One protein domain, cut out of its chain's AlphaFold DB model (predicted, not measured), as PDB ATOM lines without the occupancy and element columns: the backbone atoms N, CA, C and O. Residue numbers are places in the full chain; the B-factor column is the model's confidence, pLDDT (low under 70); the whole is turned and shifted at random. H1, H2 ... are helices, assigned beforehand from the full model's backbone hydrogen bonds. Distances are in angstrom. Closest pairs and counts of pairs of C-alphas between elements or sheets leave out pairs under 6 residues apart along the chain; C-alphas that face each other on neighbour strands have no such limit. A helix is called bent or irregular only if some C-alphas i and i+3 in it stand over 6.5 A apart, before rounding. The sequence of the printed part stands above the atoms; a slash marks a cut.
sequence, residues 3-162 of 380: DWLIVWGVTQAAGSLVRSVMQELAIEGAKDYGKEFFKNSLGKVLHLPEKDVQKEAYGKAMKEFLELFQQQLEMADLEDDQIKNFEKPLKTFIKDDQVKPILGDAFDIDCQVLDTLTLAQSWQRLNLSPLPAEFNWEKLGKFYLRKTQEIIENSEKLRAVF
ATOM      1  N   ASP A   3     141.266 117.419 122.408       84.25
ATOM      2  CA  ASP A   3     139.831 117.581 122.177       84.25
ATOM      3  C   ASP A   3     139.233 118.387 123.335       84.25
ATOM      4  O   ASP A   3     138.953 117.870 124.420       84.25
ATOM      5  N   TRP A   4     139.100 119.692 123.112       84.75
ATOM      6  CA  TRP A   4     138.642 120.629 124.133       84.75
ATOM      7  C   TRP A   4     137.189 120.405 124.547       84.75
ATOM      8  O   TRP A   4     136.856 120.693 125.691       84.75
ATOM      9  N   LEU A   5     136.338 119.830 123.690       85.94
ATOM     10  CA  LEU A   5     134.952 119.527 124.065       85.94
ATOM     11  C   LEU A   5     134.895 118.454 125.152       85.94
ATOM     12  O   LEU A   5     134.113 118.574 126.094       85.94
ATOM     13  N   ILE A   6     135.772 117.451 125.056       86.06
ATOM     14  CA  ILE A   6     135.913 116.413 126.082       86.06
ATOM     15  C   ILE A   6     136.454 117.025 127.379       86.06
ATOM     16  O   ILE A   6     135.908 116.768 128.450       86.06
ATOM     17  N   VAL A   7     137.484 117.875 127.294       85.44
ATOM     18  CA  VAL A   7     138.083 118.544 128.468       85.44
ATOM     19  C   VAL A   7     137.078 119.446 129.193       85.44
ATOM     20  O   VAL A   7     137.057 119.495 130.423       85.44
ATOM     21  N   TRP A   8     136.216 120.135 128.447       89.38
ATOM     22  CA  TRP A   8     135.161 120.986 129.002       89.38
ATOM     23  C   TRP A   8     133.938 120.203 129.496       89.38
ATOM     24  O   TRP A   8     133.022 120.800 130.054       89.38
ATOM     25  N   GLY A   9     133.919 118.876 129.327       86.06
ATOM     26  CA  GLY A   9     132.826 118.025 129.790       86.06
ATOM     27  C   GLY A   9     131.542 118.171 128.970       86.06
ATOM     28  O   GLY A   9     130.457 117.922 129.495       86.06
ATOM     29  N   VAL A  10     131.637 118.574 127.698       85.88
ATOM     30  CA  VAL A  10     130.481 118.646 126.792       85.88
ATOM     31  C   VAL A  10     130.093 117.223 126.393       85.88
ATOM     32  O   VAL A  10     130.743 116.590 125.559       85.88
ATOM     33  N   THR A  11     129.043 116.691 127.017       83.38
ATOM     34  CA  THR A  11     128.567 115.322 126.761       83.38
ATOM     35  C   THR A  11     127.579 115.268 125.592       83.38
ATOM     36  O   THR A  11     127.092 116.290 125.115       83.38
ATOM     37  N   GLN A  12     127.234 114.061 125.127       69.38
ATOM     38  CA  GLN A  12     126.168 113.896 124.126       69.38
ATOM     39  C   GLN A  12     124.778 114.287 124.648       69.38
ATOM     40  O   GLN A  12     123.909 114.570 123.831       69.38
ATOM     41  N   ALA A  13     124.590 114.299 125.970       69.31
ATOM     42  CA  ALA A  13     123.356 114.715 126.627       69.31
ATOM     43  C   ALA A  13     123.259 116.239 126.806       69.31
ATOM     44  O   ALA A  13     122.214 116.730 127.219       69.31
ATOM     45  N   ALA A  14     124.326 116.989 126.502       75.88
ATOM     46  CA  ALA A  14     124.252 118.441 126.468       75.88
ATOM     47  C   ALA A  14     123.253 118.870 125.387       75.88
ATOM     48  O   ALA A  14     123.266 118.339 124.270       75.88
ATOM     49  N   GLY A  15     122.399 119.834 125.725       79.94
ATOM     50  CA  GLY A  15     121.387 120.350 124.817       79.94
ATOM     51  C   GLY A  15     121.967 120.828 123.484       79.94
ATOM     52  O   GLY A  15     123.133 121.226 123.388       79.94
ATOM     53  N   SER A  16     121.147 120.771 122.430       83.56
ATOM     54  CA  SER A  16     121.589 121.089 121.062       83.56
ATOM     55  C   SER A  16     122.205 122.491 120.950       83.56
ATOM     56  O   SER A  16     123.223 122.665 120.274       83.56
ATOM     57  N   LEU A  17     121.655 123.452 121.699       88.00
ATOM     58  CA  LEU A  17     122.147 124.820 121.824       88.00
ATOM     59  C   LEU A  17     123.553 124.867 122.440       88.00
ATOM     60  O   LEU A  17     124.479 125.379 121.810       88.00
ATOM     61  N   VAL A  18     123.735 124.282 123.631       90.00
ATOM     62  CA  VAL A  18     125.033 124.225 124.330       90.00
ATOM     63  C   VAL A  18     126.093 123.613 123.423       90.00
ATOM     64  O   VAL A  18     127.167 124.185 123.236       90.00
ATOM     65  N   ARG A  19     125.788 122.469 122.805       89.38
ATOM     66  CA  ARG A  19     126.743 121.751 121.957       89.38
ATOM     67  C   ARG A  19     127.180 122.576 120.750       89.38
ATOM     68  O   ARG A  19     128.376 122.620 120.462       89.38
ATOM     69  N   SER A  20     126.236 123.227 120.073       89.62
ATOM     70  CA  SER A  20     126.519 124.051 118.893       89.62
ATOM     71  C   SER A  20     127.411 125.251 119.232       89.62
ATOM     72  O   SER A  20     128.413 125.509 118.557       89.62
ATOM     73  N   VAL A  21     127.106 125.956 120.327       89.94
ATOM     74  CA  VAL A  21     127.904 127.104 120.785       89.94
ATOM     75  C   VAL A  21     129.299 126.659 121.240       89.94
ATOM     76  O   VAL A  21     130.300 127.248 120.827       89.94
ATOM     77  N   MET A  22     129.393 125.582 122.025       90.44
ATOM     78  CA  MET A  22     130.671 125.066 122.525       90.44
ATOM     79  C   MET A  22     131.579 124.528 121.410       90.44
ATOM     80  O   MET A  22     132.798 124.683 121.491       90.44
ATOM     81  N   GLN A  23     131.018 123.922 120.356       88.62
ATOM     82  CA  GLN A  23     131.784 123.473 119.183       88.62
ATOM     83  C   GLN A  23     132.473 124.638 118.472       88.62
ATOM     84  O   GLN A  23     133.662 124.552 118.168       88.62
ATOM     85  N   GLU A  24     131.758 125.740 118.253       85.38
ATOM     86  CA  GLU A  24     132.339 126.943 117.654       85.38
ATOM     87  C   GLU A  24     133.441 127.529 118.545       85.38
ATOM     88  O   GLU A  24     134.543 127.793 118.063       85.38
ATOM     89  N   LEU A  25     133.196 127.626 119.857       84.56
ATOM     90  CA  LEU A  25     134.200 128.083 120.823       84.56
ATOM     91  C   LEU A  25     135.454 127.198 120.842       84.56
ATOM     92  O   LEU A  25     136.555 127.709 121.038       84.56
ATOM     93  N   ALA A  26     135.326 125.886 120.632       82.88
ATOM     94  CA  ALA A  26     136.471 124.980 120.554       82.88
ATOM     95  C   ALA A  26     137.305 125.202 119.279       82.88
ATOM     96  O   ALA A  26     138.536 125.131 119.339       82.88
ATOM     97  N   ILE A  27     136.644 125.488 118.149       77.69
ATOM     98  CA  ILE A  27     137.273 125.726 116.837       77.69
ATOM     99  C   ILE A  27     137.970 127.084 116.807       77.69
ATOM    100  O   ILE A  27     139.146 127.179 116.451       77.69
ATOM    101  N   GLU A  28     137.264 128.137 117.209       70.81
ATOM    102  CA  GLU A  28     137.841 129.475 117.337       70.81
ATOM    103  C   GLU A  28     138.906 129.504 118.457       70.81
ATOM    104  O   GLU A  28     139.843 130.308 118.407       70.81
ATOM    105  N   GLY A  29     138.784 128.556 119.408       55.34
ATOM    106  CA  GLY A  29     139.531 128.245 120.638       55.34
ATOM    107  C   GLY A  29     141.048 128.461 120.653       55.34
ATOM    108  O   GLY A  29     141.684 128.424 121.709       55.34
ATOM    109  N   ALA A  30     141.661 128.633 119.490       49.69
ATOM    110  CA  ALA A  30     143.094 128.791 119.293       49.69
ATOM    111  C   ALA A  30     143.613 130.234 119.489       49.69
ATOM    112  O   ALA A  30     144.831 130.414 119.525       49.69
ATOM    113  N   LYS A  31     142.749 131.253 119.635       54.19
ATOM    114  CA  LYS A  31     143.164 132.665 119.792       54.19
ATOM    115  C   LYS A  31     142.559 133.344 121.043       54.19
ATOM    116  O   LYS A  31     141.408 133.739 121.038       54.19
ATOM    117  N   ASP A  32     143.374 133.506 122.092       56.88
ATOM    118  CA  ASP A  32     143.275 134.562 123.131       56.88
ATOM    119  C   ASP A  32     142.046 134.662 124.081       56.88
ATOM    120  O   ASP A  32     141.789 135.711 124.663       56.88
ATOM    121  N   TYR A  33     141.352 133.558 124.370       59.59
ATOM    122  CA  TYR A  33     140.168 133.503 125.263       59.59
ATOM    123  C   TYR A  33     140.329 134.088 126.672       59.59
ATOM    124  O   TYR A  33     139.406 134.699 127.205       59.59
ATOM    125  N   GLY A  34     141.480 133.873 127.311       61.81
ATOM    126  CA  GLY A  34     141.620 134.132 128.744       61.81
ATOM    127  C   GLY A  34     141.794 135.606 129.106       61.81
ATOM    128  O   GLY A  34     141.422 136.018 130.201       61.81
ATOM    129  N   LYS A  35     142.354 136.426 128.212       69.31
ATOM    130  CA  LYS A  35     142.851 137.746 128.626       69.31
ATOM    131  C   LYS A  35     141.727 138.729 128.948       69.31
ATOM    132  O   LYS A  35     141.829 139.468 129.921       69.31
ATOM    133  N   GLU A  36     140.681 138.748 128.129       75.62
ATOM    134  CA  GLU A  36     139.529 139.634 128.331       75.62
ATOM    135  C   GLU A  36     138.515 139.040 129.300       75.62
ATOM    136  O   GLU A  36     137.991 139.761 130.144       75.62
ATOM    137  N   PHE A  37     138.288 137.726 129.218       82.75
ATOM    138  CA  PHE A  37     137.393 137.015 130.123       82.75
ATOM    139  C   PHE A  37     137.848 137.158 131.571       82.75
ATOM    140  O   PHE A  37     137.104 137.633 132.415       82.75
ATOM    141  N   PHE A  38     139.112 136.857 131.860       81.44
ATOM    142  CA  PHE A  38     139.626 136.958 133.217       81.44
ATOM    143  C   PHE A  38     140.251 138.325 133.547       81.44
ATOM    144  O   PHE A  38     141.054 138.430 134.476       81.44
ATOM    145  N   LYS A  39     139.938 139.381 132.785       78.88
ATOM    146  CA  LYS A  39     140.586 140.699 132.912       78.88
ATOM    147  C   LYS A  39     140.572 141.233 134.348       78.88
ATOM    148  O   LYS A  39     141.580 141.754 134.822       78.88
ATOM    149  N   ASN A  40     139.442 141.083 135.026       75.06
ATOM    150  CA  ASN A  40     139.222 141.573 136.382       75.06
ATOM    151  C   ASN A  40     139.702 140.577 137.450       75.06
ATOM    152  O   ASN A  40     140.324 140.975 138.436       75.06
ATOM    153  N   SER A  41     139.458 139.279 137.240       70.12
ATOM    154  CA  SER A  41     139.778 138.228 138.210       70.12
ATOM    155  C   SER A  41     141.274 137.897 138.258       70.12
ATOM    156  O   SER A  41     141.824 137.763 139.350       70.12
ATOM    157  N   LEU A  42     141.983 137.865 137.120       65.69
ATOM    158  CA  LEU A  42     143.438 137.621 137.080       65.69
ATOM    159  C   LEU A  42     144.286 138.817 137.510       65.69
ATOM    160  O   LEU A  42     145.416 138.613 137.952       65.69
ATOM    161  N   GLY A  43     143.761 140.044 137.438       58.59
ATOM    162  CA  GLY A  43     144.451 141.231 137.958       58.59
ATOM    163  C   GLY A  43     144.715 141.166 139.469       58.59
ATOM    164  O   GLY A  43     145.558 141.900 139.980       58.59
ATOM    165  N   LYS A  44     144.019 140.268 140.176       58.25
ATOM    166  CA  LYS A  44     144.097 140.083 141.629       58.25
ATOM    167  C   LYS A  44     144.858 138.814 142.047       58.25
ATOM    168  O   LYS A  44     144.885 138.500 143.237       58.25
ATOM    169  N   VAL A  45     145.446 138.069 141.104       58.16
ATOM    170  CA  VAL A  45     146.148 136.800 141.366       58.16
ATOM    171  C   VAL A  45     147.670 137.002 141.365       58.16
ATOM    172  O   VAL A  45     148.210 137.679 140.496       58.16
ATOM    173  N   LEU A  46     148.375 136.386 142.326       52.16
ATOM    174  CA  LEU A  46     149.838 136.483 142.499       52.16
ATOM    175  C   LEU A  46     150.642 135.938 141.303       52.16
ATOM    176  O   LEU A  46     151.686 136.491 140.956       52.16
ATOM    177  N   HIS A  47     150.155 134.873 140.661       60.00
ATOM    178  CA  HIS A  47     150.763 134.268 139.475       60.00
ATOM    179  C   HIS A  47     149.697 133.908 138.440       60.00
ATOM    180  O   HIS A  47     148.716 133.237 138.753       60.00
ATOM    181  N   LEU A  48     149.904 134.331 137.190       64.00
ATOM    182  CA  LEU A  48     148.989 134.004 136.102       64.00
ATOM    183  C   LEU A  48     148.969 132.480 135.865       64.00
ATOM    184  O   LEU A  48     150.038 131.888 135.698       64.00
ATOM    185  N   PRO A  49     147.784 131.847 135.802       67.19
ATOM    186  CA  PRO A  49     147.657 130.438 135.451       67.19
ATOM    187  C   PRO A  49     148.231 130.164 134.063       67.19
ATOM    188  O   PRO A  49     148.183 131.019 133.174       67.19
ATOM    189  N   GLU A  50     148.714 128.940 133.849       77.31
ATOM    190  CA  GLU A  50     149.101 128.462 132.520       77.31
ATOM    191  C   GLU A  50     147.950 128.643 131.518       77.31
ATOM    192  O   GLU A  50     146.771 128.523 131.865       77.31
ATOM    193  N   LYS A  51     148.278 128.899 130.246       78.12
ATOM    194  CA  LYS A  51     147.267 129.150 129.204       78.12
ATOM    195  C   LYS A  51     146.261 128.005 129.059       78.12
ATOM    196  O   LYS A  51     145.079 128.267 128.856       78.12
ATOM    197  N   ASP A  52     146.706 126.759 129.211       81.19
ATOM    198  CA  ASP A  52     145.818 125.595 129.136       81.19
ATOM    199  C   ASP A  52     144.877 125.508 130.347       81.19
ATOM    200  O   ASP A  52     143.709 125.168 130.182       81.19
ATOM    201  N   VAL A  53     145.338 125.909 131.537       81.56
ATOM    202  CA  VAL A  53     144.516 125.981 132.759       81.56
ATOM    203  C   VAL A  53     143.448 127.071 132.631       81.56
ATOM    204  O   VAL A  53     142.289 126.843 132.972       81.56
ATOM    205  N   GLN A  54     143.805 128.231 132.068       81.00
ATOM    206  CA  GLN A  54     142.840 129.292 131.744       81.00
ATOM    207  C   GLN A  54     141.790 128.813 130.746       81.00
ATOM    208  O   GLN A  54     140.602 129.076 130.913       81.00
ATOM    209  N   LYS A  55     142.224 128.106 129.701       84.50
ATOM    210  CA  LYS A  55     141.336 127.617 128.647       84.50
ATOM    211  C   LYS A  55     140.403 126.513 129.137       84.50
ATOM    212  O   LYS A  55     139.239 126.473 128.735       84.50
ATOM    213  N   GLU A  56     140.884 125.635 130.012       86.50
ATOM    214  CA  GLU A  56     140.053 124.639 130.686       86.50
ATOM    215  C   GLU A  56     138.987 125.312 131.559       86.50
ATOM    216  O   GLU A  56     137.804 125.009 131.403       86.50
ATOM    217  N   ALA A  57     139.389 126.255 132.419       87.12
ATOM    218  CA  ALA A  57     138.478 127.002 133.285       87.12
ATOM    219  C   ALA A  57     137.416 127.765 132.490       87.12
ATOM    220  O   ALA A  57     136.226 127.634 132.772       87.12
ATOM    221  N   TYR A  58     137.843 128.500 131.460       89.12
ATOM    222  CA  TYR A  58     136.959 129.247 130.572       89.12
ATOM    223  C   TYR A  58     135.885 128.344 129.966       89.12
ATOM    224  O   TYR A  58     134.698 128.626 130.096       89.12
ATOM    225  N   GLY A  59     136.273 127.237 129.327       89.75
ATOM    226  CA  GLY A  59     135.290 126.407 128.638       89.75
ATOM    227  C   GLY A  59     134.388 125.616 129.577       89.75
ATOM    228  O   GLY A  59     133.207 125.474 129.273       89.75
ATOM    229  N   LYS A  60     134.885 125.178 130.743       91.19
ATOM    230  CA  LYS A  60     134.022 124.598 131.785       91.19
ATOM    231  C   LYS A  60     132.987 125.615 132.261       91.19
ATOM    232  O   LYS A  60     131.806 125.296 132.309       91.19
ATOM    233  N   ALA A  61     133.401 126.851 132.529       92.06
ATOM    234  CA  ALA A  61     132.480 127.901 132.946       92.06
ATOM    235  C   ALA A  61     131.478 128.259 131.835       92.06
ATOM    236  O   ALA A  61     130.286 128.352 132.101       92.06
ATOM    237  N   MET A  62     131.913 128.394 130.579       92.88
ATOM    238  CA  MET A  62     130.997 128.647 129.457       92.88
ATOM    239  C   MET A  62     129.981 127.528 129.265       92.88
ATOM    240  O   MET A  62     128.809 127.810 129.035       92.88
ATOM    241  N   LYS A  63     130.400 126.273 129.422       93.81
ATOM    242  CA  LYS A  63     129.496 125.125 129.389       93.81
ATOM    243  C   LYS A  63     128.429 125.229 130.485       93.81
ATOM    244  O   LYS A  63     127.250 125.138 130.162       93.81
ATOM    245  N   GLU A  64     128.812 125.510 131.732       94.88
ATOM    246  CA  GLU A  64     127.847 125.684 132.835       94.88
ATOM    247  C   GLU A  64     126.922 126.897 132.617       94.88
ATOM    248  O   GLU A  64     125.718 126.797 132.838       94.88
ATOM    249  N   PHE A  65     127.442 128.032 132.131       95.69
ATOM    250  CA  PHE A  65     126.627 129.211 131.808       95.69
ATOM    251  C   PHE A  65     125.567 128.897 130.745       95.69
ATOM    252  O   PHE A  65     124.395 129.229 130.919       95.69
ATOM    253  N   LEU A  66     125.967 128.242 129.650       94.88
ATOM    254  CA  LEU A  66     125.065 127.895 128.551       94.88
ATOM    255  C   LEU A  66     124.018 126.861 128.975       94.88
ATOM    256  O   LEU A  66     122.868 126.968 128.557       94.88
ATOM    257  N   GLU A  67     124.392 125.885 129.805       94.50
ATOM    258  CA  GLU A  67     123.447 124.907 130.353       94.50
ATOM    259  C   GLU A  67     122.413 125.575 131.261       94.50
ATOM    260  O   GLU A  67     121.221 125.330 131.097       94.50
ATOM    261  N   LEU A  68     122.838 126.469 132.159       94.81
ATOM    262  CA  LEU A  68     121.922 127.232 133.014       94.81
ATOM    263  C   LEU A  68     121.000 128.144 132.196       94.81
ATOM    264  O   LEU A  68     119.816 128.266 132.508       94.81
ATOM    265  N   PHE A  69     121.525 128.766 131.139       95.31
ATOM    266  CA  PHE A  69     120.726 129.582 130.228       95.31
ATOM    267  C   PHE A  69     119.664 128.739 129.520       95.31
ATOM    268  O   PHE A  69     118.493 129.110 129.513       95.31
ATOM    269  N   GLN A  70     120.059 127.591 128.959       93.88
ATOM    270  CA  GLN A  70     119.135 126.685 128.283       93.88
ATOM    271  C   GLN A  70     118.063 126.156 129.248       93.88
ATOM    272  O   GLN A  70     116.887 126.198 128.903       93.88
ATOM    273  N   GLN A  71     118.442 125.752 130.464       92.44
ATOM    274  CA  GLN A  71     117.499 125.296 131.491       92.44
ATOM    275  C   GLN A  71     116.431 126.347 131.804       92.44
ATOM    276  O   GLN A  71     115.272 125.997 131.985       92.44
ATOM    277  N   GLN A  72     116.778 127.638 131.839       93.12
ATOM    278  CA  GLN A  72     115.772 128.682 132.051       93.12
ATOM    279  C   GLN A  72     114.813 128.850 130.871       93.12
ATOM    280  O   GLN A  72     113.647 129.162 131.096       93.12
ATOM    281  N   LEU A  73     115.273 128.635 129.635       92.50
ATOM    282  CA  LEU A  73     114.384 128.625 128.471       92.50
ATOM    283  C   LEU A  73     113.437 127.418 128.515       92.50
ATOM    284  O   LEU A  73     112.245 127.574 128.275       92.50
ATOM    285  N   GLU A  74     113.950 126.240 128.876       91.06
ATOM    286  CA  GLU A  74     113.148 125.019 129.045       91.06
ATOM    287  C   GLU A  74     112.113 125.175 130.169       91.06
ATOM    288  O   GLU A  74     110.961 124.790 130.007       91.06
ATOM    289  N   MET A  75     112.493 125.791 131.294       89.94
ATOM    290  CA  MET A  75     111.584 126.087 132.410       89.94
ATOM    291  C   MET A  75     110.522 127.145 132.078       89.94
ATOM    292  O   MET A  75     109.551 127.265 132.819       89.94
ATOM    293  N   ALA A  76     110.713 127.910 131.003       88.69
ATOM    294  CA  ALA A  76     109.716 128.824 130.455       88.69
ATOM    295  C   ALA A  76     108.847 128.154 129.367       88.69
ATOM    296  O   ALA A  76     108.194 128.848 128.589       88.69
ATOM    297  N   ASP A  77     108.855 126.816 129.301       88.19
ATOM    298  CA  ASP A  77     108.085 125.980 128.373       88.19
ATOM    299  C   ASP A  77     108.401 126.225 126.880       88.19
ATOM    300  O   ASP A  77     107.550 126.019 126.011       88.19
ATOM    301  N   LEU A  78     109.632 126.648 126.550       89.44
ATOM    302  CA  LEU A  78     110.071 126.746 125.152       89.44
ATOM    303  C   LEU A  78     110.439 125.367 124.592       89.44
ATOM    304  O   LEU A  78     111.186 124.604 125.205       89.44
ATOM    305  N   GLU A  79     109.989 125.087 123.370       88.94
ATOM    306  CA  GLU A  79     110.351 123.862 122.648       88.94
ATOM    307  C   GLU A  79     111.777 123.931 122.068       88.94
ATOM    308  O   GLU A  79     112.298 125.009 121.766       88.94
ATOM    309  N   ASP A  80     112.394 122.772 121.809       86.12
ATOM    310  CA  ASP A  80     113.759 122.657 121.266       86.12
ATOM    311  C   ASP A  80     114.006 123.522 120.018       86.12
ATOM    312  O   ASP A  80     115.071 124.127 119.864       86.12
ATOM    313  N   ASP A  81     113.031 123.605 119.111       85.56
ATOM    314  CA  ASP A  81     113.153 124.409 117.892       85.56
ATOM    315  C   ASP A  81     113.094 125.919 118.172       85.56
ATOM    316  O   ASP A  81     113.741 126.703 117.474       85.56
ATOM    317  N   GLN A  82     112.391 126.337 119.228       89.69
ATOM    318  CA  GLN A  82     112.399 127.723 119.697       89.69
ATOM    319  C   GLN A  82     113.716 128.053 120.403       89.69
ATOM    320  O   GLN A  82     114.294 129.113 120.152       89.69
ATOM    321  N   ILE A  83     114.234 127.130 121.218       90.69
ATOM    322  CA  ILE A  83     115.520 127.262 121.915       90.69
ATOM    323  C   ILE A  83     116.675 127.416 120.914       90.69
ATOM    324  O   ILE A  83     117.549 128.267 121.104       90.69
ATOM    325  N   LYS A  84     116.664 126.681 119.792       88.88
ATOM    326  CA  LYS A  84     117.674 126.826 118.720       88.88
ATOM    327  C   LYS A  84     117.767 128.247 118.157       88.88
ATOM    328  O   LYS A  84     118.848 128.661 117.735       88.88
ATOM    329  N   ASN A  85     116.687 129.030 118.190       91.25
ATOM    330  CA  ASN A  85     116.715 130.421 117.721       91.25
ATOM    331  C   ASN A  85     117.625 131.321 118.577       91.25
ATOM    332  O   ASN A  85     118.042 132.383 118.110       91.25
ATOM    333  N   PHE A  86     117.980 130.893 119.793       92.62
ATOM    334  CA  PHE A  86     118.902 131.603 120.680       92.62
ATOM    335  C   PHE A  86     120.381 131.299 120.408       92.62
ATOM    336  O   PHE A  86     121.241 131.954 120.993       92.62
ATOM    337  N   GLU A  87     120.711 130.397 119.476       91.88
ATOM    338  CA  GLU A  87     122.103 130.038 119.171       91.88
ATOM    339  C   GLU A  87     122.933 131.238 118.695       91.88
ATOM    340  O   GLU A  87     123.981 131.547 119.265       91.88
ATOM    341  N   LYS A  88     122.457 131.951 117.668       92.12
ATOM    342  CA  LYS A  88     123.147 133.141 117.142       92.12
ATOM    343  C   LYS A  88     123.183 134.290 118.163       92.12
ATOM    344  O   LYS A  88     124.262 134.869 118.334       92.12
ATOM    345  N   PRO A  89     122.072 134.623 118.855       94.31
ATOM    346  CA  PRO A  89     122.098 135.582 119.952       94.31
ATOM    347  C   PRO A  89     123.137 135.266 121.027       94.31
ATOM    348  O   PRO A  89     123.949 136.130 121.345       94.31
ATOM    349  N   LEU A  90     123.184 134.027 121.528       93.06
ATOM    350  CA  LEU A  90     124.128 133.637 122.576       93.06
ATOM    351  C   LEU A  90     125.580 133.720 122.118       93.06
ATOM    352  O   LEU A  90     126.410 134.247 122.853       93.06
ATOM    353  N   LYS A  91     125.886 133.275 120.893       91.25
ATOM    354  CA  LYS A  91     127.230 133.418 120.305       91.25
ATOM    355  C   LYS A  91     127.675 134.875 120.245       91.25
ATOM    356  O   LYS A  91     128.837 135.171 120.510       91.25
ATOM    357  N   THR A  92     126.753 135.776 119.915       92.38
ATOM    358  CA  THR A  92     127.016 137.220 119.895       92.38
ATOM    359  C   THR A  92     127.218 137.753 121.314       92.38
ATOM    360  O   THR A  92     128.179 138.472 121.567       92.38
ATOM    361  N   PHE A  93     126.357 137.349 122.249       94.56
ATOM    362  CA  PHE A  93     126.368 137.800 123.637       94.56
ATOM    363  C   PHE A  93     127.658 137.438 124.381       94.56
ATOM    364  O   PHE A  93     128.302 138.308 124.954       94.56
ATOM    365  N   ILE A  94     128.087 136.174 124.336       91.25
ATOM    366  CA  ILE A  94     129.281 135.716 125.074       91.25
ATOM    367  C   ILE A  94     130.597 136.270 124.503       91.25
ATOM    368  O   ILE A  94     131.633 136.218 125.166       91.25
ATOM    369  N   LYS A  95     130.572 136.784 123.267       89.12
ATOM    370  CA  LYS A  95     131.716 137.428 122.607       89.12
ATOM    371  C   LYS A  95     131.780 138.937 122.882       89.12
ATOM    372  O   LYS A  95     132.767 139.556 122.492       89.12
ATOM    373  N   ASP A  96     130.782 139.517 123.546       91.00
ATOM    374  CA  ASP A  96     130.734 140.946 123.849       91.00
ATOM    375  C   ASP A  96     131.739 141.351 124.941       91.00
ATOM    376  O   ASP A  96     131.921 140.663 125.949       91.00
ATOM    377  N   ASP A  97     132.389 142.497 124.744       88.00
ATOM    378  CA  ASP A  97     133.489 142.960 125.594       88.00
ATOM    379  C   ASP A  97     133.040 143.443 126.983       88.00
ATOM    380  O   ASP A  97     133.869 143.513 127.893       88.00
ATOM    381  N   GLN A  98     131.751 143.756 127.175       89.75
ATOM    382  CA  GLN A  98     131.183 144.030 128.501       89.75
ATOM    383  C   GLN A  98     130.795 142.734 129.220       89.75
ATOM    384  O   GLN A  98     130.919 142.655 130.438       89.75
ATOM    385  N   VAL A  99     130.377 141.706 128.478       91.44
ATOM    386  CA  VAL A  99     129.902 140.428 129.034       91.44
ATOM    387  C   VAL A  99     131.054 139.543 129.514       91.44
ATOM    388  O   VAL A  99     131.000 139.020 130.628       91.44
ATOM    389  N   LYS A 100     132.114 139.394 128.708       89.88
ATOM    390  CA  LYS A 100     133.292 138.566 129.034       89.88
ATOM    391  C   LYS A 100     133.851 138.801 130.449       89.88
ATOM    392  O   LYS A 100     133.977 137.812 131.171       89.88
ATOM    393  N   PRO A 101     134.198 140.042 130.859       88.69
ATOM    394  CA  PRO A 101     134.792 140.276 132.172       88.69
ATOM    395  C   PRO A 101     133.828 139.942 133.311       88.69
ATOM    396  O   PRO A 101     134.268 139.380 134.305       88.69
ATOM    397  N   ILE A 102     132.526 140.202 133.144       90.50
ATOM    398  CA  ILE A 102     131.516 139.885 134.162       90.50
ATOM    399  C   ILE A 102     131.450 138.378 134.374       90.50
ATOM    400  O   ILE A 102     131.510 137.911 135.504       90.50
ATOM    401  N   LEU A 103     131.377 137.589 133.300       92.12
ATOM    402  CA  LEU A 103     131.363 136.132 133.437       92.12
ATOM    403  C   LEU A 103     132.667 135.610 134.071       92.12
ATOM    404  O   LEU A 103     132.637 134.668 134.859       92.12
ATOM    405  N   GLY A 104     133.803 136.254 133.795       89.12
ATOM    406  CA  GLY A 104     135.070 135.932 134.447       89.12
ATOM    407  C   GLY A 104     135.214 136.418 135.890       89.12
ATOM    408  O   GLY A 104     136.065 135.875 136.602       89.12
ATOM    409  N   ASP A 105     134.398 137.371 136.354       88.50
ATOM    410  CA  ASP A 105     134.346 137.803 137.761       88.50
ATOM    411  C   ASP A 105     133.861 136.676 138.680       88.50
ATOM    412  O   ASP A 105     134.229 136.642 139.851       88.50
ATOM    413  N   ALA A 106     133.146 135.679 138.143       88.94
ATOM    414  CA  ALA A 106     132.760 134.476 138.881       88.94
ATOM    415  C   ALA A 106     133.959 133.647 139.389       88.94
ATOM    416  O   ALA A 106     133.792 132.784 140.251       88.94
ATOM    417  N   PHE A 107     135.164 133.899 138.861       84.56
ATOM    418  CA  PHE A 107     136.410 133.308 139.353       84.56
ATOM    419  C   PHE A 107     137.089 134.121 140.463       84.56
ATOM    420  O   PHE A 107     138.086 133.664 141.030       84.56
ATOM    421  N   ASP A 108     136.594 135.318 140.782       79.00
ATOM    422  CA  ASP A 108     137.051 136.060 141.951       79.00
ATOM    423  C   ASP A 108     136.392 135.492 143.212       79.00
ATOM    424  O   ASP A 108     135.173 135.440 143.331       79.00
ATOM    425  N   ILE A 109     137.204 135.083 144.186       70.19
ATOM    426  CA  ILE A 109     136.727 134.536 145.472       70.19
ATOM    427  C   ILE A 109     135.925 135.566 146.256       70.19
ATOM    428  O   ILE A 109     135.082 135.219 147.079       70.19
ATOM    429  N   ASP A 110     136.209 136.836 145.998       69.56
ATOM    430  CA  ASP A 110     135.573 137.950 146.674       69.56
ATOM    431  C   ASP A 110     134.207 138.280 146.043       69.56
ATOM    432  O   ASP A 110     133.427 139.017 146.638       69.56
ATOM    433  N   CYS A 111     133.891 137.710 144.871       77.94
ATOM    434  CA  CYS A 111     132.619 137.915 144.192       77.94
ATOM    435  C   CYS A 111     131.492 137.166 144.919       77.94
ATOM    436  O   CYS A 111     131.396 135.939 144.850       77.94
ATOM    437  N   GLN A 112     130.603 137.918 145.573       76.88
ATOM    438  CA  GLN A 112     129.373 137.389 146.179       76.88
ATOM    439  C   GLN A 112     128.203 137.365 145.189       76.88
ATOM    440  O   GLN A 112     127.357 136.473 145.247       76.88
ATOM    441  N   VAL A 113     128.148 138.341 144.275       82.12
ATOM    442  CA  VAL A 113     127.065 138.502 143.298       82.12
ATOM    443  C   VAL A 113     127.631 138.979 141.961       82.12
ATOM    444  O   VAL A 113     128.407 139.927 141.894       82.12
ATOM    445  N   LEU A 114     127.213 138.322 140.879       87.94
ATOM    446  CA  LEU A 114     127.532 138.729 139.510       87.94
ATOM    447  C   LEU A 114     126.739 139.968 139.090       87.94
ATOM    448  O   LEU A 114     125.587 140.139 139.481       87.94
ATOM    449  N   ASP A 115     127.321 140.790 138.216       87.81
ATOM    450  CA  ASP A 115     126.662 141.973 137.647       87.81
ATOM    451  C   ASP A 115     125.609 141.605 136.589       87.81
ATOM    452  O   ASP A 115     125.784 141.770 135.379       87.81
ATOM    453  N   THR A 116     124.497 141.054 137.058       91.00
ATOM    454  CA  THR A 116     123.409 140.569 136.210       91.00
ATOM    455  C   THR A 116     122.639 141.701 135.535       91.00
ATOM    456  O   THR A 116     122.110 141.481 134.444       91.00
ATOM    457  N   LEU A 117     122.647 142.922 136.095       87.62
ATOM    458  CA  LEU A 117     122.121 144.107 135.410       87.62
ATOM    459  C   LEU A 117     122.902 144.369 134.126       87.62
ATOM    460  O   LEU A 117     122.296 144.512 133.065       87.62
ATOM    461  N   THR A 118     124.232 144.418 134.196       90.31
ATOM    462  CA  THR A 118     125.045 144.720 133.013       90.31
ATOM    463  C   THR A 118     124.944 143.607 131.966       90.31
ATOM    464  O   THR A 118     124.942 143.894 130.765       90.31
ATOM    465  N   LEU A 119     124.759 142.348 132.386       93.94
ATOM    466  CA  LEU A 119     124.422 141.245 131.474       93.94
ATOM    467  C   LEU A 119     123.080 141.489 130.763       93.94
ATOM    468  O   LEU A 119     123.017 141.435 129.533       93.94
ATOM    469  N   ALA A 120     122.025 141.829 131.506       92.62
ATOM    470  CA  ALA A 120     120.706 142.103 130.940       92.62
ATOM    471  C   ALA A 120     120.713 143.334 130.009       92.62
ATOM    472  O   ALA A 120     120.160 143.293 128.907       92.62
ATOM    473  N   GLN A 121     121.400 144.410 130.402       91.50
ATOM    474  CA  GLN A 121     121.588 145.610 129.580       91.50
ATOM    475  C   GLN A 121     122.383 145.310 128.309       91.50
ATOM    476  O   GLN A 121     122.037 145.817 127.243       91.50
ATOM    477  N   SER A 122     123.417 144.468 128.387       93.56
ATOM    478  CA  SER A 122     124.190 144.051 127.211       93.56
ATOM    479  C   SER A 122     123.324 143.254 126.236       93.56
ATOM    480  O   SER A 122     123.397 143.491 125.031       93.56
ATOM    481  N   TRP A 123     122.436 142.388 126.739       95.19
ATOM    482  CA  TRP A 123     121.482 141.654 125.903       95.19
ATOM    483  C   TRP A 123     120.554 142.600 125.125       95.19
ATOM    484  O   TRP A 123     120.365 142.439 123.918       95.19
ATOM    485  N   GLN A 124     120.030 143.635 125.794       91.81
ATOM    486  CA  GLN A 124     119.193 144.660 125.161       91.81
ATOM    487  C   GLN A 124     119.974 145.555 124.194       91.81
ATOM    488  O   GLN A 124     119.513 145.812 123.083       91.81
ATOM    489  N   ARG A 125     121.169 146.011 124.585       95.12
ATOM    490  CA  ARG A 125     122.045 146.866 123.768       95.12
ATOM    491  C   ARG A 125     122.419 146.197 122.449       95.12
ATOM    492  O   ARG A 125     122.492 146.868 121.423       95.12
ATOM    493  N   LEU A 126     122.658 144.889 122.481       93.50
ATOM    494  CA  LEU A 126     122.970 144.084 121.300       93.50
ATOM    495  C   LEU A 126     121.734 143.772 120.438       93.50
ATOM    496  O   LEU A 126     121.877 143.152 119.386       93.50
ATOM    497  N   ASN A 127     120.542 144.218 120.856       92.06
ATOM    498  CA  ASN A 127     119.268 144.010 120.168       92.06
ATOM    499  C   ASN A 127     119.015 142.526 119.843       92.06
ATOM    500  O   ASN A 127     118.662 142.158 118.720       92.06
ATOM    501  N   LEU A 128     119.276 141.668 120.831       93.38
ATOM    502  CA  LEU A 128     119.129 140.222 120.715       93.38
ATOM    503  C   LEU A 128     117.668 139.789 120.871       93.38
ATOM    504  O   LEU A 128     116.827 140.546 121.356       93.38
ATOM    505  N   SER A 129     117.373 138.548 120.469       91.06
ATOM    506  CA  SER A 129     116.034 137.961 120.585       91.06
ATOM    507  C   SER A 129     115.464 138.145 122.001       91.06
ATOM    508  O   SER A 129     116.197 137.939 122.975       91.06
ATOM    509  N   PRO A 130     114.181 138.527 122.136       90.00
ATOM    510  CA  PRO A 130     113.577 138.774 123.437       90.00
ATOM    511  C   PRO A 130     113.579 137.495 124.275       90.00
ATOM    512  O   PRO A 130     113.300 136.408 123.770       90.00
ATOM    513  N   LEU A 131     113.912 137.643 125.556       93.31
ATOM    514  CA  LEU A 131     113.881 136.542 126.512       93.31
ATOM    515  C   LEU A 131     112.449 136.313 127.015       93.31
ATOM    516  O   LEU A 131     111.671 137.273 127.054       93.31
ATOM    517  N   PRO A 132     112.105 135.076 127.416       92.12
ATOM    518  CA  PRO A 132     110.843 134.788 128.095       92.12
ATOM    519  C   PRO A 132     110.667 135.639 129.358       92.12
ATOM    520  O   PRO A 132     111.651 136.061 129.972       92.12
ATOM    521  N   ALA A 133     109.420 135.885 129.759       86.25
ATOM    522  CA  ALA A 133     109.111 136.738 130.907       86.25
ATOM    523  C   ALA A 133     109.722 136.184 132.206       86.25
ATOM    524  O   ALA A 133     110.304 136.933 132.998       86.25
ATOM    525  N   GLU A 134     109.670 134.864 132.347       87.81
ATOM    526  CA  GLU A 134     110.124 134.060 133.477       87.81
ATOM    527  C   GLU A 134     111.656 133.972 133.570       87.81
ATOM    528  O   GLU A 134     112.190 133.577 134.612       87.81
ATOM    529  N   PHE A 135     112.377 134.351 132.505       92.94
ATOM    530  CA  PHE A 135     113.835 134.311 132.473       92.94
ATOM    531  C   PHE A 135     114.418 135.226 133.556       92.94
ATOM    532  O   PHE A 135     114.115 136.418 133.637       92.94
ATOM    533  N   ASN A 136     115.292 134.681 134.394       91.44
ATOM    534  CA  ASN A 136     115.791 135.333 135.593       91.44
ATOM    535  C   ASN A 136     117.325 135.364 135.600       91.44
ATOM    536  O   ASN A 136     117.999 134.405 136.001       91.44
ATOM    537  N   TRP A 137     117.865 136.519 135.205       93.44
ATOM    538  CA  TRP A 137     119.300 136.793 135.182       93.44
ATOM    539  C   TRP A 137     119.969 136.634 136.550       93.44
ATOM    540  O   TRP A 137     121.101 136.166 136.615       93.44
ATOM    541  N   GLU A 138     119.285 136.970 137.643       87.62
ATOM    542  CA  GLU A 138     119.830 136.845 138.998       87.62
ATOM    543  C   GLU A 138     119.971 135.393 139.439       87.62
ATOM    544  O   GLU A 138     121.024 135.004 139.942       87.62
ATOM    545  N   LYS A 139     118.949 134.565 139.193       89.38
ATOM    546  CA  LYS A 139     119.027 133.117 139.427       89.38
ATOM    547  C   LYS A 139     120.143 132.507 138.594       89.38
ATOM    548  O   LYS A 139     120.945 131.747 139.133       89.38
ATOM    549  N   LEU A 140     120.217 132.866 137.312       93.94
ATOM    550  CA  LEU A 140     121.273 132.391 136.423       93.94
ATOM    551  C   LEU A 140     122.648 132.778 136.973       93.94
ATOM    552  O   LEU A 140     123.491 131.902 137.144       93.94
ATOM    553  N   GLY A 141     122.850 134.054 137.313       91.56
ATOM    554  CA  GLY A 141     124.093 134.557 137.893       91.56
ATOM    555  C   GLY A 141     124.466 133.834 139.187       91.56
ATOM    556  O   GLY A 141     125.585 133.350 139.319       91.56
ATOM    557  N   LYS A 142     123.518 133.662 140.113       88.38
ATOM    558  CA  LYS A 142     123.740 132.948 141.378       88.38
ATOM    559  C   LYS A 142     124.182 131.499 141.169       88.38
ATOM    560  O   LYS A 142     125.151 131.053 141.786       88.38
ATOM    561  N   PHE A 143     123.478 130.751 140.318       91.00
ATOM    562  CA  PHE A 143     123.848 129.365 140.029       91.00
ATOM    563  C   PHE A 143     125.170 129.284 139.266       91.00
ATOM    564  O   PHE A 143     125.992 128.427 139.581       91.00
ATOM    565  N   TYR A 144     125.410 130.202 138.331       94.81
ATOM    566  CA  TYR A 144     126.653 130.266 137.570       94.81
ATOM    567  C   TYR A 144     127.865 130.562 138.463       94.81
ATOM    568  O   TYR A 144     128.885 129.881 138.346       94.81
ATOM    569  N   LEU A 145     127.741 131.502 139.407       90.12
ATOM    570  CA  LEU A 145     128.775 131.790 140.405       90.12
ATOM    571  C   LEU A 145     129.111 130.537 141.216       90.12
ATOM    572  O   LEU A 145     130.272 130.140 141.291       90.12
ATOM    573  N   ARG A 146     128.088 129.858 141.750       87.88
ATOM    574  CA  ARG A 146     128.267 128.618 142.516       87.88
ATOM    575  C   ARG A 146     128.942 127.520 141.686       87.88
ATOM    576  O   ARG A 146     129.869 126.878 142.165       87.88
ATOM    577  N   LYS A 147     128.511 127.316 140.439       91.50
ATOM    578  CA  LYS A 147     129.122 126.339 139.522       91.50
ATOM    579  C   LYS A 147     130.571 126.672 139.195       91.50
ATOM    580  O   LYS A 147     131.410 125.777 139.131       91.50
ATOM    581  N   THR A 148     130.886 127.951 139.048       89.94
ATOM    582  CA  THR A 148     132.256 128.409 138.802       89.94
ATOM    583  C   THR A 148     133.151 128.197 140.024       89.94
ATOM    584  O   THR A 148     134.280 127.727 139.884       89.94
ATOM    585  N   GLN A 149     132.631 128.429 141.230       84.62
ATOM    586  CA  GLN A 149     133.323 128.094 142.478       84.62
ATOM    587  C   GLN A 149     133.567 126.578 142.598       84.62
ATOM    588  O   GLN A 149     134.694 126.167 142.873       84.62
ATOM    589  N   GLU A 150     132.575 125.740 142.270       86.56
ATOM    590  CA  GLU A 150     132.732 124.276 142.198       86.56
ATOM    591  C   GLU A 150     133.829 123.871 141.181       86.56
ATOM    592  O   GLU A 150     134.603 122.945 141.434       86.56
ATOM    593  N   ILE A 151     133.954 124.568 140.042       87.25
ATOM    594  CA  ILE A 151     135.035 124.334 139.062       87.25
ATOM    595  C   ILE A 151     136.413 124.629 139.671       87.25
ATOM    596  O   ILE A 151     137.353 123.858 139.443       87.25
ATOM    597  N   ILE A 152     136.542 125.719 140.435       82.44
ATOM    598  CA  ILE A 152     137.791 126.068 141.124       82.44
ATOM    599  C   ILE A 152     138.136 124.985 142.140       82.44
ATOM    600  O   ILE A 152     139.243 124.455 142.092       82.44
ATOM    601  N   GLU A 153     137.200 124.622 143.018       80.25
ATOM    602  CA  GLU A 153     137.407 123.640 144.090       80.25
ATOM    603  C   GLU A 153     137.836 122.264 143.566       80.25
ATOM    604  O   GLU A 153     138.728 121.623 144.128       80.25
ATOM    605  N   ASN A 154     137.258 121.830 142.446       84.06
ATOM    606  CA  ASN A 154     137.515 120.509 141.876       84.06
ATOM    607  C   ASN A 154     138.826 120.408 141.074       84.06
ATOM    608  O   ASN A 154     139.189 119.314 140.639       84.06
ATOM    609  N   SER A 155     139.559 121.507 140.869       82.88
ATOM    610  CA  SER A 155     140.822 121.502 140.122       82.88
ATOM    611  C   SER A 155     141.980 121.959 140.994       82.88
ATOM    612  O   SER A 155     142.078 123.126 141.351       82.88
ATOM    613  N   GLU A 156     142.920 121.062 141.304       79.81
ATOM    614  CA  GLU A 156     144.146 121.405 142.050       79.81
ATOM    615  C   GLU A 156     144.901 122.590 141.438       79.81
ATOM    616  O   GLU A 156     145.339 123.483 142.162       79.81
ATOM    617  N   LYS A 157     144.986 122.636 140.103       80.06
ATOM    618  CA  LYS A 157     145.643 123.727 139.377       80.06
ATOM    619  C   LYS A 157     144.895 125.052 139.529       80.06
ATOM    620  O   LYS A 157     145.538 126.080 139.700       80.06
ATOM    621  N   LEU A 158     143.558 125.043 139.486       77.12
ATOM    622  CA  LEU A 158     142.761 126.262 139.678       77.12
ATOM    623  C   LEU A 158     142.741 126.696 141.141       77.12
ATOM    624  O   LEU A 158     142.882 127.884 141.405       77.12
ATOM    625  N   ARG A 159     142.666 125.763 142.096       75.50
ATOM    626  CA  ARG A 159     142.795 126.059 143.530       75.50
ATOM    627  C   ARG A 159     144.116 126.751 143.843       75.50
ATOM    628  O   ARG A 159     144.112 127.782 144.506       75.50
ATOM    629  N   ALA A 160     145.231 126.237 143.327       72.69
ATOM    630  CA  ALA A 160     146.552 126.828 143.542       72.69
ATOM    631  C   ALA A 160     146.699 128.246 142.958       72.69
ATOM    632  O   ALA A 160     147.619 128.966 143.325       72.69
ATOM    633  N   VAL A 161     145.814 128.651 142.049       69.50
ATOM    634  CA  VAL A 161     145.861 129.963 141.398       69.50
ATOM    635  C   VAL A 161     144.840 130.905 142.028       69.50
ATOM    636  O   VAL A 161     145.190 132.002 142.450       69.50
ATOM    637  N   PHE A 162     143.589 130.469 142.138       66.81
ATOM    638  CA  PHE A 162     142.492 131.301 142.608       66.81
ATOM    639  C   PHE A 162     142.386 131.298 144.144       66.81
ATOM    640  O   PHE A 162     142.279 132.381 144.705       66.81
TER     641      PHE A 162
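Overview. This is residues 3 to 162 of the 380 residues of the protein "NACHT domain-containing protein" of Microcystis aeruginosa PCC 7806SL (UniProt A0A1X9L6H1). One long helix, H4, runs through the core, with H2 packed on one side of it and H9 crossing it on the opposite side. The short helices H3, H6, H7 and H8 cover a third side, H1 sits on one end of H2, and H5 and H10 lie near the two ends of H4. The printed part has 160 residues with ten named helices, H1 to H10 in chain order, and no named strand, so the class is all helix. It is compact, with a radius of gyration of the C-alphas of 15.0 A and spans of 44 by 33 by 25 A.

Along the chain. Find C-alpha 51 at (147.267, 129.150, 129.204); from there H4, residues 51 to 75, runs 36.0 A to C-alpha 75 at (111.584, 126.087, 132.410). H9, residues 137 to 153, is 24.1 A long, H2, residues 16 to 28, 18.7 A, and H8, residues 116 to 125, 14.0 A. The shorter ones are H1, residues 4 to 7, H3, 33 to 37, H5, 80 to 84, H6, 87 to 94, H7, 99 to 105, and H10, 156 to 162, ending at C-alpha 162 at (142.492, 131.301, 142.608). H3 is only just irregular: C-alphas 33 and 36 are 6.9 A apart.

Arrangement. Start at the hub, H4, which touches five helices. H9 touches it at a steep tilt of 35.1 degrees, only just past shallow, opposite ways; their closest C-alphas, Phe 65 and Tyr 144, are 5.9 A apart. H2, with residues 17 to 22 alone, touches H4 at a shallow tilt of 22 degrees, opposite ways, closest at Val 18 and Leu 66, 5.6 A between C-alphas. H3 touches H4, C-alphas of Gly 34 and Gln 54 at 5.8 A; H5 and H10 only just touch it, with 3 pairs of C-alphas within 8 A each. H1 and H6 touch H2, closest at C-alphas Trp 4 and Ala 26, 6.0 A, and Leu 17 and Glu 87, 5.9 A. H7 and H8 form a helical hairpin at a shallow tilt of 11 degrees, opposite ways, closest at C-alphas Val 99 and Leu 119, 6.1 A; H4 and H8 are apart. Every O i to N i+4 pair is within hydrogen-bond range in H2 and H4 to H10; H1 is too short for any O i to N i+4 pair, and H3 has 0 of 1 within range, with 0 of 2 O i to N i+3 pairs within range.

Size, cuts and confidence. Look for the farthest C-alphas at Leu 46 and Glu 79, 46.0 A apart. The printed part has no cut. The links H3 to H4 and H8 to H9 are long. Mean pLDDT of the printed part is 84.4; residues 12 to 13, 29 to 35, 42 to 49, 110 and 161 to 162 are under 70.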